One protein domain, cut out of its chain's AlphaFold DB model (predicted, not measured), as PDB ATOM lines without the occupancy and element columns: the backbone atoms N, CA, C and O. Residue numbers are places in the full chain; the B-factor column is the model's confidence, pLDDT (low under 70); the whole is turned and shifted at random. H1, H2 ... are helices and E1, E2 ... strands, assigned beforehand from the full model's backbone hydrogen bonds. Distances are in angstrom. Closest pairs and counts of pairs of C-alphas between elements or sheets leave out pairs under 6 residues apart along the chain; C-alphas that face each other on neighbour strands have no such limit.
ATOM      1  N   PRO A   4       0.397   5.888   5.012       96.56
ATOM      2  CA  PRO A   4       1.424   5.131   4.287       96.56
ATOM      3  C   PRO A   4       1.134   3.634   4.118       96.56
ATOM      4  O   PRO A   4       1.717   2.996   3.248       96.56
ATOM      5  N   PHE A   5       0.253   3.054   4.940       95.88
ATOM      6  CA  PHE A   5      -0.035   1.617   4.891       95.88
ATOM      7  C   PHE A   5      -1.086   1.245   3.844       95.88
ATOM      8  O   PHE A   5      -1.129   0.095   3.414       95.88
ATOM      9  N   GLY A   6      -1.932   2.196   3.439       96.50
ATOM     10  CA  GLY A   6      -2.996   1.987   2.465       96.50
ATOM     11  C   GLY A   6      -4.237   2.825   2.751       96.50
ATOM     12  O   GLY A   6      -4.299   3.606   3.702       96.50
ATOM     13  N   GLU A   7      -5.259   2.648   1.918       95.75
ATOM     14  CA  GLU A   7      -6.499   3.415   2.025       95.75
ATOM     15  C   GLU A   7      -7.379   2.947   3.189       95.75
ATOM     16  O   GLU A   7      -7.729   1.766   3.320       95.75
ATOM     17  N   ILE A   8      -7.776   3.912   4.020       95.00
ATOM     18  CA  ILE A   8      -8.623   3.698   5.191       95.00
ATOM     19  C   ILE A   8     -10.091   3.683   4.753       95.00
ATOM     20  O   ILE A   8     -10.610   4.666   4.229       95.00
ATOM     21  N   MET A   9     -10.771   2.570   5.019       92.50
ATOM     22  CA  MET A   9     -12.211   2.401   4.812       92.50
ATOM     23  C   MET A   9     -13.027   3.067   5.921       92.50
ATOM     24  O   MET A   9     -14.074   3.662   5.665       92.50
ATOM     25  N   ARG A  10     -12.584   2.921   7.172       90.50
ATOM     26  CA  ARG A  10     -13.306   3.403   8.354       90.50
ATOM     27  C   ARG A  10     -12.316   3.852   9.413       90.50
ATOM     28  O   ARG A  10     -11.334   3.164   9.679       90.50
ATOM     29  N   LEU A  11     -12.630   4.977  10.040       92.31
ATOM     30  CA  LEU A  11     -11.946   5.476  11.219       92.31
ATOM     31  C   LEU A  11     -13.009   5.863  12.250       92.31
ATOM     32  O   LEU A  11     -13.856   6.712  11.973       92.31
ATOM     33  N   GLU A  12     -13.012   5.205  13.401       88.94
ATOM     34  CA  GLU A  12     -14.039   5.371  14.431       88.94
ATOM     35  C   GLU A  12     -13.402   5.544  15.805       88.94
ATOM     36  O   GLU A  12     -12.594   4.729  16.230       88.94
ATOM     37  N   LEU A  13     -13.784   6.602  16.517       86.56
ATOM     38  CA  LEU A  13     -13.358   6.822  17.896       86.56
ATOM     39  C   LEU A  13     -14.279   6.037  18.840       86.56
ATOM     40  O   LEU A  13     -15.498   6.217  18.792       86.56
ATOM     41  N   LEU A  14     -13.715   5.195  19.707       82.06
ATOM     42  CA  LEU A  14     -14.511   4.433  20.668       82.06
ATOM     43  C   LEU A  14     -14.871   5.312  21.875       82.06
ATOM     44  O   LEU A  14     -13.982   5.752  22.600       82.06
ATOM     45  N   PRO A  15     -16.165   5.545  22.160       72.00
ATOM     46  CA  PRO A  15     -16.571   6.451  23.235       72.00
ATOM     47  C   PRO A  15     -16.241   5.912  24.632       72.00
ATOM     48  O   PRO A  15     -16.086   6.688  25.568       72.00
ATOM     49  N   ALA A  16     -16.138   4.588  24.780       78.12
ATOM     50  CA  ALA A  16     -15.858   3.935  26.058       78.12
ATOM     51  C   ALA A  16     -14.363   3.911  26.423       78.12
ATOM     52  O   ALA A  16     -14.023   3.614  27.564       78.12
ATOM     53  N   GLN A  17     -13.473   4.199  25.472       79.62
ATOM     54  CA  GLN A  17     -12.026   4.137  25.662       79.62
ATOM     55  C   GLN A  17     -11.414   5.421  25.112       79.62
ATOM     56  O   GLN A  17     -11.194   5.571  23.909       79.62
ATOM     57  N   LEU A  18     -11.196   6.388  26.004       80.69
ATOM     58  CA  LEU A  18     -10.629   7.678  25.627       80.69
ATOM     59  C   LEU A  18      -9.282   7.476  24.932       80.69
ATOM     60  O   LEU A  18      -8.385   6.827  25.457       80.69
ATOM     61  N   GLY A  19      -9.153   8.064  23.745       83.25
ATOM     62  CA  GLY A  19      -7.934   7.971  22.952       83.25
ATOM     63  C   GLY A  19      -7.813   6.700  22.118       83.25
ATOM     64  O   GLY A  19      -6.795   6.566  21.450       83.25
ATOM     65  N   THR A  20      -8.829   5.832  22.103       90.81
ATOM     66  CA  THR A  20      -8.854   4.641  21.256       90.81
ATOM     67  C   THR A  20      -9.581   4.875  19.942       90.81
ATOM     68  O   THR A  20     -10.762   5.233  19.917       90.81
ATOM     69  N   VAL A  21      -8.892   4.602  18.835       91.88
ATOM     70  CA  VAL A  21      -9.461   4.656  17.484       91.88
ATOM     71  C   VAL A  21      -9.446   3.267  16.858       91.88
ATOM     72  O   VAL A  21      -8.400   2.624  16.842       91.88
ATOM     73  N   VAL A  22     -10.589   2.847  16.312       93.94
ATOM     74  CA  VAL A  22     -10.718   1.700  15.413       93.94
ATOM     75  C   VAL A  22     -10.433   2.144  13.988       93.94
ATOM     76  O   VAL A  22     -11.112   3.024  13.451       93.94
ATOM     77  N   VAL A  23      -9.447   1.508  13.364       94.81
ATOM     78  CA  VAL A  23      -9.080   1.757  11.966       94.81
ATOM     79  C   VAL A  23      -9.304   0.496  11.147       94.81
ATOM     80  O   VAL A  23      -8.838  -0.586  11.508       94.81
ATOM     81  N   SER A  24     -10.027   0.634  10.039       95.56
ATOM     82  CA  SER A  24     -10.249  -0.430   9.061       95.56
ATOM     83  C   SER A  24      -9.732   0.010   7.697       95.56
ATOM     84  O   SER A  24     -10.038   1.115   7.251       95.56
ATOM     85  N   TYR A  25      -9.000  -0.867   7.019       97.12
ATOM     86  CA  TYR A  25      -8.496  -0.652   5.662       97.12
ATOM     87  C   TYR A  25      -9.374  -1.375   4.640       97.12
ATOM     88  O   TYR A  25     -10.032  -2.360   4.977       97.12
ATOM     89  N   TYR A  26      -9.380  -0.898   3.393       97.00
ATOM     90  CA  TYR A  26     -10.051  -1.619   2.304       97.00
ATOM     91  C   TYR A  26      -9.356  -2.951   1.984       97.00
ATOM     92  O   TYR A  26     -10.050  -3.940   1.737       97.00
ATOM     93  N   ASP A  27      -8.018  -2.965   2.035       97.69
ATOM     94  CA  ASP A  27      -7.143  -4.115   1.784       97.69
ATOM     95  C   ASP A  27      -6.602  -4.699   3.105       97.69
ATOM     96  O   ASP A  27      -6.007  -3.991   3.921       97.69
ATOM     97  N   ILE A  28      -6.768  -6.007   3.323       96.62
ATOM     98  CA  ILE A  28      -6.239  -6.684   4.522       96.62
ATOM     99  C   ILE A  28      -4.708  -6.613   4.620       96.62
ATOM    100  O   ILE A  28      -4.168  -6.609   5.725       96.62
ATOM    101  N   ARG A  29      -3.989  -6.544   3.499       97.25
ATOM    102  CA  ARG A  29      -2.521  -6.457   3.482       97.25
ATOM    103  C   ARG A  29      -2.062  -5.130   4.072       97.25
ATOM    104  O   ARG A  29      -1.118  -5.117   4.857       97.25
ATOM    105  N   ALA A  30      -2.779  -4.048   3.762       96.81
ATOM    106  CA  ALA A  30      -2.564  -2.736   4.367       96.81
ATOM    107  C   ALA A  30      -2.773  -2.793   5.883       96.81
ATOM    108  O   ALA A  30      -1.935  -2.312   6.644       96.81
ATOM    109  N   ALA A  31      -3.839  -3.470   6.326       96.00
ATOM    110  CA  ALA A  31      -4.084  -3.675   7.745       96.00
ATOM    111  C   ALA A  31      -2.938  -4.456   8.415       96.00
ATOM    112  O   ALA A  31      -2.369  -3.990   9.394       96.00
ATOM    113  N   VAL A  32      -2.537  -5.606   7.868       96.12
ATOM    114  CA  VAL A  32      -1.431  -6.415   8.417       96.12
ATOM    115  C   VAL A  32      -0.111  -5.630   8.447       96.12
ATOM    116  O   VAL A  32       0.632  -5.723   9.425       96.12
ATOM    117  N   SER A  33       0.167  -4.830   7.415       97.19
ATOM    118  CA  SER A  33       1.344  -3.955   7.353       97.19
ATOM    119  C   SER A  33       1.323  -2.898   8.461       97.19
ATOM    120  O   SER A  33       2.299  -2.763   9.203       97.19
ATOM    121  N   ALA A  34       0.181  -2.225   8.651       96.25
ATOM    122  CA  ALA A  34      -0.015  -1.269   9.736       96.25
ATOM    123  C   ALA A  34       0.174  -1.927  11.112       96.25
ATOM    124  O   ALA A  34       0.898  -1.388  11.946       96.25
ATOM    125  N   ALA A  35      -0.401  -3.117  11.329       95.88
ATOM    126  CA  ALA A  35      -0.244  -3.885  12.569       95.88
ATOM    127  C   ALA A  35       1.227  -4.105  12.917       95.88
ATOM    128  O   ALA A  35       1.680  -3.839  14.029       95.88
ATOM    129  N   ARG A  36       1.977  -4.603  11.928       96.31
ATOM    130  CA  ARG A  36       3.381  -4.967  12.086       96.31
ATOM    131  C   ARG A  36       4.229  -3.742  12.399       96.31
ATOM    132  O   ARG A  36       5.107  -3.827  13.248       96.31
ATOM    133  N   ALA A  37       3.955  -2.621  11.738       96.19
ATOM    134  CA  ALA A  37       4.685  -1.378  11.950       96.19
ATOM    135  C   ALA A  37       4.378  -0.719  13.303       96.19
ATOM    136  O   ALA A  37       5.246  -0.068  13.880       96.19
ATOM    137  N   LEU A  38       3.155  -0.865  13.813       94.81
ATOM    138  CA  LEU A  38       2.753  -0.296  15.102       94.81
ATOM    139  C   LEU A  38       3.216  -1.140  16.289       94.81
ATOM    140  O   LEU A  38       3.507  -0.584  17.348       94.81
ATOM    141  N   GLY A  39       3.290  -2.458  16.106       95.88
ATOM    142  CA  GLY A  39       3.647  -3.406  17.154       95.88
ATOM    143  C   GLY A  39       2.489  -3.711  18.118       95.88
ATOM    144  O   GLY A  39       1.493  -2.979  18.171       95.88
ATOM    145  N   PRO A  40       2.610  -4.800  18.897       94.44
ATOM    146  CA  PRO A  40       1.541  -5.293  19.771       94.44
ATOM    147  C   PRO A  40       1.200  -4.332  20.920       94.44
ATOM    148  O   PRO A  40       0.073  -4.336  21.403       94.44
ATOM    149  N   ASP A  41       2.139  -3.471  21.322       94.69
ATOM    150  CA  ASP A  41       1.941  -2.517  22.424       94.69
ATOM    151  C   ASP A  41       1.029  -1.345  22.043       94.69
ATOM    152  O   ASP A  41       0.472  -0.660  22.901       94.69
ATOM    153  N   ARG A  42       0.894  -1.077  20.739       91.75
ATOM    154  CA  ARG A  42       0.163   0.083  20.212       91.75
ATOM    155  C   ARG A  42      -1.063  -0.297  19.411       91.75
ATOM    156  O   ARG A  42      -1.837   0.590  19.064       91.75
ATOM    157  N   CYS A  43      -1.218  -1.570  19.065       94.88
ATOM    158  CA  CYS A  43      -2.366  -2.029  18.315       94.88
ATOM    159  C   CYS A  43      -2.768  -3.450  18.705       94.88
ATOM    160  O   CYS A  43      -1.929  -4.324  18.910       94.88
ATOM    161  N   THR A  44      -4.074  -3.688  18.760       93.81
ATOM    162  CA  THR A  44      -4.641  -5.027  18.954       93.81
ATOM    163  C   THR A  44      -5.538  -5.366  17.768       93.81
ATOM    164  O   THR A  44      -6.317  -4.499  17.360       93.81
ATOM    165  N   PRO A  45      -5.430  -6.575  17.186       92.06
ATOM    166  CA  PRO A  45      -6.284  -6.984  16.083       92.06
ATOM    167  C   PRO A  45      -7.743  -7.142  16.533       92.06
ATOM    168  O   PRO A  45      -8.042  -7.788  17.531       92.06
ATOM    169  N   GLU A  46      -8.643  -6.592  15.734       91.56
ATOM    170  CA  GLU A  46     -10.098  -6.628  15.867       91.56
ATOM    171  C   GLU A  46     -10.721  -7.434  14.714       91.56
ATOM    172  O   GLU A  46     -10.077  -7.602  13.669       91.56
ATOM    173  N   PRO A  47     -11.979  -7.899  14.851       91.50
ATOM    174  CA  PRO A  47     -12.680  -8.621  13.797       91.50
ATOM    175  C   PRO A  47     -12.727  -7.862  12.464       91.50
ATOM    176  O   PRO A  47     -12.904  -6.639  12.406       91.50
ATOM    177  N   GLN A  48     -12.625  -8.620  11.369       87.69
ATOM    178  CA  GLN A  48     -12.721  -8.083  10.013       87.69
ATOM    179  C   GLN A  48     -14.032  -7.321   9.799       87.69
ATOM    180  O   GLN A  48     -15.103  -7.753  10.224       87.69
ATOM    181  N   HIS A  49     -13.940  -6.216   9.065       88.19
ATOM    182  CA  HIS A  49     -15.086  -5.419   8.650       88.19
ATOM    183  C   HIS A  49     -15.262  -5.472   7.130       88.19
ATOM    184  O   HIS A  49     -14.292  -5.393   6.379       88.19
ATOM    185  N   GLY A  50     -16.517  -5.555   6.684       90.75
ATOM    186  CA  GLY A  50     -16.881  -5.621   5.267       90.75
ATOM    187  C   GLY A  50     -17.009  -7.046   4.719       90.75
ATOM    188  O   GLY A  50     -16.699  -8.032   5.385       90.75
ATOM    189  N   HIS A  51     -17.505  -7.154   3.485       93.56
ATOM    190  CA  HIS A  51     -17.693  -8.431   2.794       93.56
ATOM    191  C   HIS A  51     -16.564  -8.652   1.788       93.56
ATOM    192  O   HIS A  51     -16.543  -8.038   0.725       93.56
ATOM    193  N   ARG A  52     -15.622  -9.534   2.134       96.19
ATOM    194  CA  ARG A  52     -14.486  -9.920   1.274       96.19
ATOM    195  C   ARG A  52     -14.714 -11.223   0.519       96.19
ATOM    196  O   ARG A  52     -13.869 -11.618  -0.273       96.19
ATOM    197  N   SER A  53     -15.829 -11.892   0.785       97.06
ATOM    198  CA  SER A  53     -16.150 -13.194   0.217       97.06
ATOM    199  C   SER A  53     -17.239 -13.056  -0.839       97.06
ATOM    200  O   SER A  53     -18.270 -12.434  -0.584       97.06
ATOM    201  N   VAL A  54     -17.035 -13.668  -2.003       96.75
ATOM    202  CA  VAL A  54     -18.026 -13.728  -3.084       96.75
ATOM    203  C   VAL A  54     -18.248 -15.180  -3.475       96.75
ATOM    204  O   VAL A  54     -17.299 -15.908  -3.758       96.75
ATOM    205  N   LEU A  55     -19.515 -15.593  -3.494       96.25
ATOM    206  CA  LEU A  55     -19.925 -16.891  -4.017       96.25
ATOM    207  C   LEU A  55     -20.007 -16.819  -5.546       96.25
ATOM    208  O   LEU A  55     -20.676 -15.936  -6.086       96.25
ATOM    209  N   ILE A  56     -19.348 -17.750  -6.226       96.19
ATOM    210  CA  ILE A  56     -19.345 -17.890  -7.681       96.19
ATOM    211  C   ILE A  56     -19.713 -19.320  -8.082       96.19
ATOM    212  O   ILE A  56     -19.465 -20.275  -7.343       96.19
ATOM    213  N   HIS A  57     -20.286 -19.475  -9.272       95.19
ATOM    214  CA  HIS A  57     -20.485 -20.788  -9.884       95.19
ATOM    215  C   HIS A  57     -19.236 -21.200 -10.667       95.19
ATOM    216  O   HIS A  57     -18.546 -20.354 -11.228       95.19
ATOM    217  N   GLY A  58     -18.952 -22.500 -10.720       91.94
ATOM    218  CA  GLY A  58     -17.750 -23.051 -11.355       91.94
ATOM    219  C   GLY A  58     -17.642 -22.826 -12.862       91.94
ATOM    220  O   GLY A  58     -16.565 -23.008 -13.412       91.94
ATOM    221  N   GLU A  59     -18.735 -22.431 -13.511       91.19
ATOM    222  CA  GLU A  59     -18.787 -22.112 -14.944       91.19
ATOM    223  C   GLU A  59     -18.471 -20.635 -15.233       91.19
ATOM    224  O   GLU A  59     -18.353 -20.247 -16.390       91.19
ATOM    225  N   VAL A  60     -18.346 -19.792 -14.200       90.56
ATOM    226  CA  VAL A  60     -18.067 -18.364 -14.377       90.56
ATOM    227  C   VAL A  60     -16.580 -18.165 -14.646       90.56
ATOM    228  O   VAL A  60     -15.737 -18.420 -13.782       90.56
ATOM    229  N   GLU A  61     -16.260 -17.658 -15.833       92.25
ATOM    230  CA  GLU A  61     -14.910 -17.214 -16.155       92.25
ATOM    231  C   GLU A  61     -14.589 -15.919 -15.407       92.25
ATOM    232  O   GLU A  61     -15.304 -14.920 -15.478       92.25
ATOM    233  N   LEU A  62     -13.494 -15.954 -14.656       91.25
ATOM    234  CA  LEU A  62     -13.002 -14.811 -13.906       91.25
ATOM    235  C   LEU A  62     -12.156 -13.896 -14.808       91.25
ATOM    236  O   LEU A  62     -11.327 -14.416 -15.561       91.25
ATOM    237  N   PRO A  63     -12.279 -12.558 -14.695       92.81
ATOM    238  CA  PRO A  63     -11.449 -11.626 -15.454       92.81
ATOM    239  C   PRO A  63      -9.947 -11.887 -15.275       92.81
ATOM    240  O   PRO A  63      -9.474 -12.172 -14.167       92.81
ATOM    241  N   SER A  64      -9.173 -11.751 -16.354       88.38
ATOM    242  CA  SER A  64      -7.713 -11.806 -16.281       88.38
ATOM    243  C   SER A  64      -7.203 -10.672 -15.379       88.38
ATOM    244  O   SER A  64      -7.580  -9.516 -15.532       88.38
ATOM    245  N   GLY A  65      -6.390 -11.014 -14.379       91.19
ATOM    246  CA  GLY A  65      -5.883 -10.067 -13.375       91.19
ATOM    247  C   GLY A  65      -6.593 -10.121 -12.022       91.19
ATOM    248  O   GLY A  65      -6.059  -9.619 -11.037       91.19
ATOM    249  N   ILE A  66      -7.741 -10.799 -11.906       95.38
ATOM    250  CA  ILE A  66      -8.382 -10.946 -10.592       95.38
ATOM    251  C   ILE A  66      -7.630 -11.921  -9.677       95.38
ATOM    252  O   ILE A  66      -7.747 -11.841  -8.457       95.38
ATOM    253  N   ARG A  67      -6.853 -12.847 -10.251       94.25
ATOM    254  CA  ARG A  67      -6.153 -13.904  -9.502       94.25
ATOM    255  C   ARG A  67      -5.227 -13.331  -8.430       94.25
ATOM    256  O   ARG A  67      -5.260 -13.814  -7.305       94.25
ATOM    257  N   ASP A  68      -4.521 -12.248  -8.740       96.12
ATOM    258  CA  ASP A  68      -3.588 -11.590  -7.814       96.12
ATOM    259  C   ASP A  68      -4.305 -10.838  -6.678       96.12
ATOM    260  O   ASP A  68      -3.694 -10.433  -5.690       96.12
ATOM    261  N   GLN A  69      -5.623 -10.662  -6.805       97.44
ATOM    262  CA  GLN A  69      -6.482 -10.038  -5.801       97.44
ATOM    263  C   GLN A  69      -7.181 -11.069  -4.901       97.44
ATOM    264  O   GLN A  69      -7.813 -10.685  -3.912       97.44
ATOM    265  N   VAL A  70      -7.089 -12.366  -5.214       97.25
ATOM    266  CA  VAL A  70      -7.716 -13.448  -4.444       97.25
ATOM    267  C   VAL A  70      -6.768 -13.912  -3.339       97.25
ATOM    268  O   VAL A  70      -5.686 -14.429  -3.585       97.25
ATOM    269  N   SER A  71      -7.216 -13.759  -2.098       97.31
ATOM    270  CA  SER A  71      -6.534 -14.235  -0.893       97.31
ATOM    271  C   SER A  71      -6.813 -15.704  -0.565       97.31
ATOM    272  O   SER A  71      -6.017 -16.342   0.118       97.31
ATOM    273  N   GLY A  72      -7.931 -16.255  -1.039       96.75
ATOM    274  CA  GLY A  72      -8.295 -17.644  -0.781       96.75
ATOM    275  C   GLY A  72      -9.464 -18.120  -1.632       96.75
ATOM    276  O   GLY A  72     -10.299 -17.331  -2.072       96.75
ATOM    277  N   ILE A  73      -9.530 -19.431  -1.860       97.00
ATOM    278  CA  ILE A  73     -10.606 -20.087  -2.608       97.00
ATOM    279  C   ILE A  73     -11.097 -21.270  -1.783       97.00
ATOM    280  O   ILE A  73     -10.315 -22.145  -1.413       97.00
ATOM    281  N   LYS A  74     -12.399 -21.312  -1.505       97.56
ATOM    282  CA  LYS A  74     -13.052 -22.427  -0.811       97.56
ATOM    283  C   LYS A  74     -14.059 -23.073  -1.747       97.56
ATOM    284  O   LYS A  74     -14.918 -22.392  -2.298       97.56
ATOM    285  N   ARG A  75     -13.969 -24.388  -1.929       97.12
ATOM    286  CA  ARG A  75     -14.946 -25.141  -2.721       97.12
ATOM    287  C   ARG A  75     -16.200 -25.403  -1.882       97.12
ATOM    288  O   ARG A  75     -16.088 -25.826  -0.733       97.12
ATOM    289  N   GLY A  76     -17.373 -25.145  -2.450       95.19
ATOM    290  CA  GLY A  76     -18.662 -25.469  -1.843       95.19
ATOM    291  C   GLY A  76     -18.926 -26.976  -1.822       95.19
ATOM    292  O   GLY A  76     -18.354 -27.738  -2.604       95.19
ATOM    293  N   GLY A  77     -19.812 -27.418  -0.925       93.31
ATOM    294  CA  GLY A  77     -20.139 -28.840  -0.756       93.31
ATOM    295  C   GLY A  77     -20.840 -29.477  -1.962       93.31
ATOM    296  O   GLY A  77     -20.797 -30.690  -2.125       93.31
ATOM    297  N   ASP A  78     -21.440 -28.670  -2.837       93.56
ATOM    298  CA  ASP A  78     -22.079 -29.121  -4.079       93.56
ATOM    299  C   ASP A  78     -21.077 -29.407  -5.211       93.56
ATOM    300  O   ASP A  78     -21.459 -29.890  -6.277       93.56
ATOM    301  N   GLY A  79     -19.800 -29.068  -5.011       94.44
ATOM    302  CA  GLY A  79     -18.740 -29.194  -6.006       94.44
ATOM    303  C   GLY A  79     -18.878 -28.265  -7.218       94.44
ATOM    304  O   GLY A  79     -17.993 -28.304  -8.077       94.44
ATOM    305  N   LYS A  80     -19.941 -27.449  -7.270       95.50
ATOM    306  CA  LYS A  80     -20.312 -26.540  -8.367       95.50
ATOM    307  C   LYS A  80     -20.178 -25.070  -7.986       95.50
ATOM    308  O   LYS A  80     -20.146 -24.223  -8.877       95.50
ATOM    309  N   THR A  81     -20.108 -24.757  -6.698       96.19
ATOM    310  CA  THR A  81     -19.902 -23.401  -6.195       96.19
ATOM    311  C   THR A  81     -18.524 -23.246  -5.571       96.19
ATOM    312  O   THR A  81     -17.941 -24.191  -5.032       96.19
ATOM    313  N   TYR A  82     -17.996 -22.032  -5.650       96.81
ATOM    314  CA  TYR A  82     -16.749 -21.632  -5.015       96.81
ATOM    315  C   TYR A  82     -16.971 -20.315  -4.281       96.81
ATOM    316  O   TYR A  82     -17.646 -19.420  -4.780       96.81
ATOM    317  N   THR A  83     -16.381 -20.180  -3.103       97.50
ATOM    318  CA  THR A  83     -16.295 -18.919  -2.374       97.50
ATOM    319  C   THR A  83     -14.896 -18.363  -2.573       97.50
ATOM    320  O   THR A  83     -13.920 -18.951  -2.102       97.50
ATOM    321  N   LEU A  84     -14.803 -17.239  -3.275       97.69
ATOM    322  CA  LEU A  84     -13.568 -16.477  -3.421       97.69
ATOM    323  C   LEU A  84     -13.459 -15.469  -2.283       97.69
ATOM    324  O   LEU A  84     -14.409 -14.730  -2.034       97.69
ATOM    325  N   GLU A  85     -12.312 -15.411  -1.619       97.69
ATOM    326  CA  GLU A  85     -11.971 -14.384  -0.634       97.69
ATOM    327  C   GLU A  85     -10.939 -13.430  -1.238       97.69
ATOM    328  O   GLU A  85      -9.869 -13.872  -1.646       97.69
ATOM    329  N   PHE A  86     -11.217 -12.129  -1.267       97.69
ATOM    330  CA  PHE A  86     -10.353 -11.109  -1.877       97.69
ATOM    331  C   PHE A  86      -9.536 -10.348  -0.837       97.69
ATOM    332  O   PHE A  86     -10.004 -10.160   0.285       97.69
ATOM    333  N   PHE A  87      -8.344  -9.858  -1.185       97.81
ATOM    334  CA  PHE A  87      -7.566  -8.975  -0.305       97.81
ATOM    335  C   PHE A  87      -8.295  -7.649  -0.033       97.81
ATOM    336  O   PHE A  87      -8.378  -7.239   1.124       97.81
ATOM    337  N   ASP A  88      -8.891  -7.050  -1.070       97.81
ATOM    338  CA  ASP A  88      -9.595  -5.763  -1.020       97.81
ATOM    339  C   ASP A  88     -11.130  -5.930  -1.101       97.81
ATOM    340  O   ASP A  88     -11.672  -6.591  -1.994       97.81
ATOM    341  N   THR A  89     -11.852  -5.309  -0.165       96.75
ATOM    342  CA  THR A  89     -13.330  -5.327  -0.098       96.75
ATOM    343  C   THR A  89     -14.015  -4.681  -1.308       96.75
ATOM    344  O   THR A  89     -15.133  -5.065  -1.660       96.75
ATOM    345  N   ARG A  90     -13.369  -3.728  -1.985       97.12
ATOM    346  CA  ARG A  90     -13.898  -3.054  -3.185       97.12
ATOM    347  C   ARG A  90     -13.881  -3.983  -4.385       97.12
ATOM    348  O   ARG A  90     -14.845  -4.015  -5.145       97.12
ATOM    349  N   VAL A  91     -12.821  -4.778  -4.506       97.12
ATOM    350  CA  VAL A  91     -12.701  -5.807  -5.542       97.12
ATOM    351  C   VAL A  91     -13.794  -6.859  -5.351       97.12
ATOM    352  O   VAL A  91     -14.520  -7.169  -6.294       97.12
ATOM    353  N   ALA A  92     -14.005  -7.327  -4.114       96.44
ATOM    354  CA  ALA A  92     -15.115  -8.227  -3.799       96.44
ATOM    355  C   ALA A  92     -16.480  -7.620  -4.183       96.44
ATOM    356  O   ALA A  92     -17.303  -8.284  -4.815       96.44
ATOM    357  N   ALA A  93     -16.715  -6.344  -3.860       94.38
ATOM    358  CA  ALA A  93     -17.952  -5.649  -4.215       94.38
ATOM    359  C   ALA A  93     -18.149  -5.511  -5.738       94.38
ATOM    360  O   ALA A  93     -19.274  -5.652  -6.224       94.38
ATOM    361  N   GLN A  94     -17.076  -5.269  -6.496       95.50
ATOM    362  CA  GLN A  94     -17.115  -5.202  -7.956       95.50
ATOM    363  C   GLN A  94     -17.496  -6.554  -8.568       95.50
ATOM    364  O   GLN A  94     -18.462  -6.625  -9.328       95.50
ATOM    365  N   ILE A  95     -16.817  -7.632  -8.169       95.31
ATOM    366  CA  ILE A  95     -17.117  -8.984  -8.656       95.31
ATOM    367  C   ILE A  95     -18.538  -9.400  -8.261       95.31
ATOM    368  O   ILE A  95     -19.266  -9.987  -9.061       95.31
ATOM    369  N   HIS A  96     -18.992  -9.037  -7.060       92.31
ATOM    370  CA  HIS A  96     -20.373  -9.276  -6.645       92.31
ATOM    371  C   HIS A  96     -21.389  -8.563  -7.555       92.31
ATOM    372  O   HIS A  96     -22.421  -9.137  -7.907       92.31
ATOM    373  N   LYS A  97     -21.097  -7.326  -7.971       92.00
ATOM    374  CA  LYS A  97     -21.945  -6.551  -8.886       92.00
ATOM    375  C   LYS A  97     -21.981  -7.162 -10.289       92.00
ATOM    376  O   LYS A  97     -23.062  -7.248 -10.872       92.00
ATOM    377  N   GLU A  98     -20.834  -7.581 -10.813       91.25
ATOM    378  CA  GLU A  98     -20.708  -8.212 -12.134       91.25
ATOM    379  C   GLU A  98     -21.444  -9.561 -12.172       91.25
ATOM    380  O   GLU A  98     -22.282  -9.788 -13.049       91.25
ATOM    381  N   ASN A  99     -21.265 -10.389 -11.141       87.56
ATOM    382  CA  ASN A  99     -21.962 -11.671 -11.018       87.56
ATOM    383  C   ASN A  99     -23.473 -11.497 -10.814       87.56
ATOM    384  O   ASN A  99     -24.272 -12.199 -11.431       87.56
ATOM    385  N   GLY A 100     -23.889 -10.526  -9.995       82.00
ATOM    386  CA  GLY A 100     -25.305 -10.233  -9.769       82.00
ATOM    387  C   GLY A 100     -26.022  -9.721 -11.024       82.00
ATOM    388  O   GLY A 100     -27.214  -9.987 -11.203       82.00
ATOM    389  N   ALA A 101     -25.309  -9.018 -11.910       73.75
ATOM    390  CA  ALA A 101     -25.842  -8.571 -13.193       73.75
ATOM    391  C   ALA A 101     -26.050  -9.739 -14.171       73.75
ATOM    392  O   ALA A 101     -27.087  -9.775 -14.834       73.75
ATOM    393  N   ALA A 102     -25.133 -10.711 -14.205       62.69
ATOM    394  CA  ALA A 102     -25.209 -11.871 -15.096       62.69
ATOM    395  C   ALA A 102     -26.392 -12.810 -14.781       62.69
ATOM    396  O   ALA A 102     -26.981 -13.394 -15.687       62.69
ATOM    397  N   THR A 103     -26.817 -12.900 -13.516       57.28
ATOM    398  CA  THR A 103     -28.001 -13.696 -13.122       57.28
ATOM    399  C   THR A 103     -29.349 -13.106 -13.543       57.28
ATOM    400  O   THR A 103     -30.384 -13.754 -13.366       57.28
TER     401      THR A 103
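What this domain is: This is residues 4 to 103 of the 337 residues of the protein "Hypothetical protein" of Polarella glacialis (UniProt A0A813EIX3). Two small lobes stand end to end along the long axis, joined by the link of residues 47 to 52 between E3 and E4. The first lobe holds the antiparallel hairpin of E1 and E2, with H1 and the short strand E3 on E2's side; the second holds an antiparallel sheet, in the order E4, E6, E5, with H2 packed along E4. The 100 printed residues have two named helices and six named strands, in the order E1 E2 H1 E3 E4 E5 E6 H2, and the class is mixed. The whole is loose, with a radius of gyration of the C-alphas of 16.4 A, and only just elongated, spanning 50 by 25 by 25 A.

How they stand to each other: Look first at E1, residues 8 to 13, and E2, residues 21 to 25, a hairpin, where N 12 and O 22 are 2.9 A apart. In H1, residues 28 to 38, Ala 31 has its C-alpha 5.7 A from that of Tyr 25, the closest pair with E2. E3, residues 44 to 46, pairs with no named strand; E2 and E3 are near each other, with 5 pairs of C-alphas within 10 A. Go on to E4, residues 53 to 57, and E6, residues 81 to 86, where N 54 and O 84 are 2.8 A apart. E5, residues 70 to 75, makes a hairpin with E6, where N 71 and O 85 are 2.7 A apart. H2, residues 89 to 102, is on this sheet in two layers, a helix on one face, at a height over the sheet of 9.1 A; it runs along the strands, at 25 degrees to E4 on the local plane. The closest C-alphas of E4 and H2 are those of Val 54 and His 96, 6.2 A apart. H1 and H2 are apart. In both helices every O i to N i+4 pair is within hydrogen-bond range.

Where its parts are: Find C-alpha 8 at (-8.623, 3.698, 5.191), where E1 begins. H1 is 15.3 A long, E6 16.2 A and H2 20.2 A, ending at C-alpha 102, (-25.209, -11.871, -15.096).

The domain as a whole: The C-alphas farthest apart, of Leu 18 and Glu 59, are 51.0 A from each other. The printed part has no cut, and the link E4 to E5, 12 residues, is long. Residues 102 to 103 are under 70 in pLDDT.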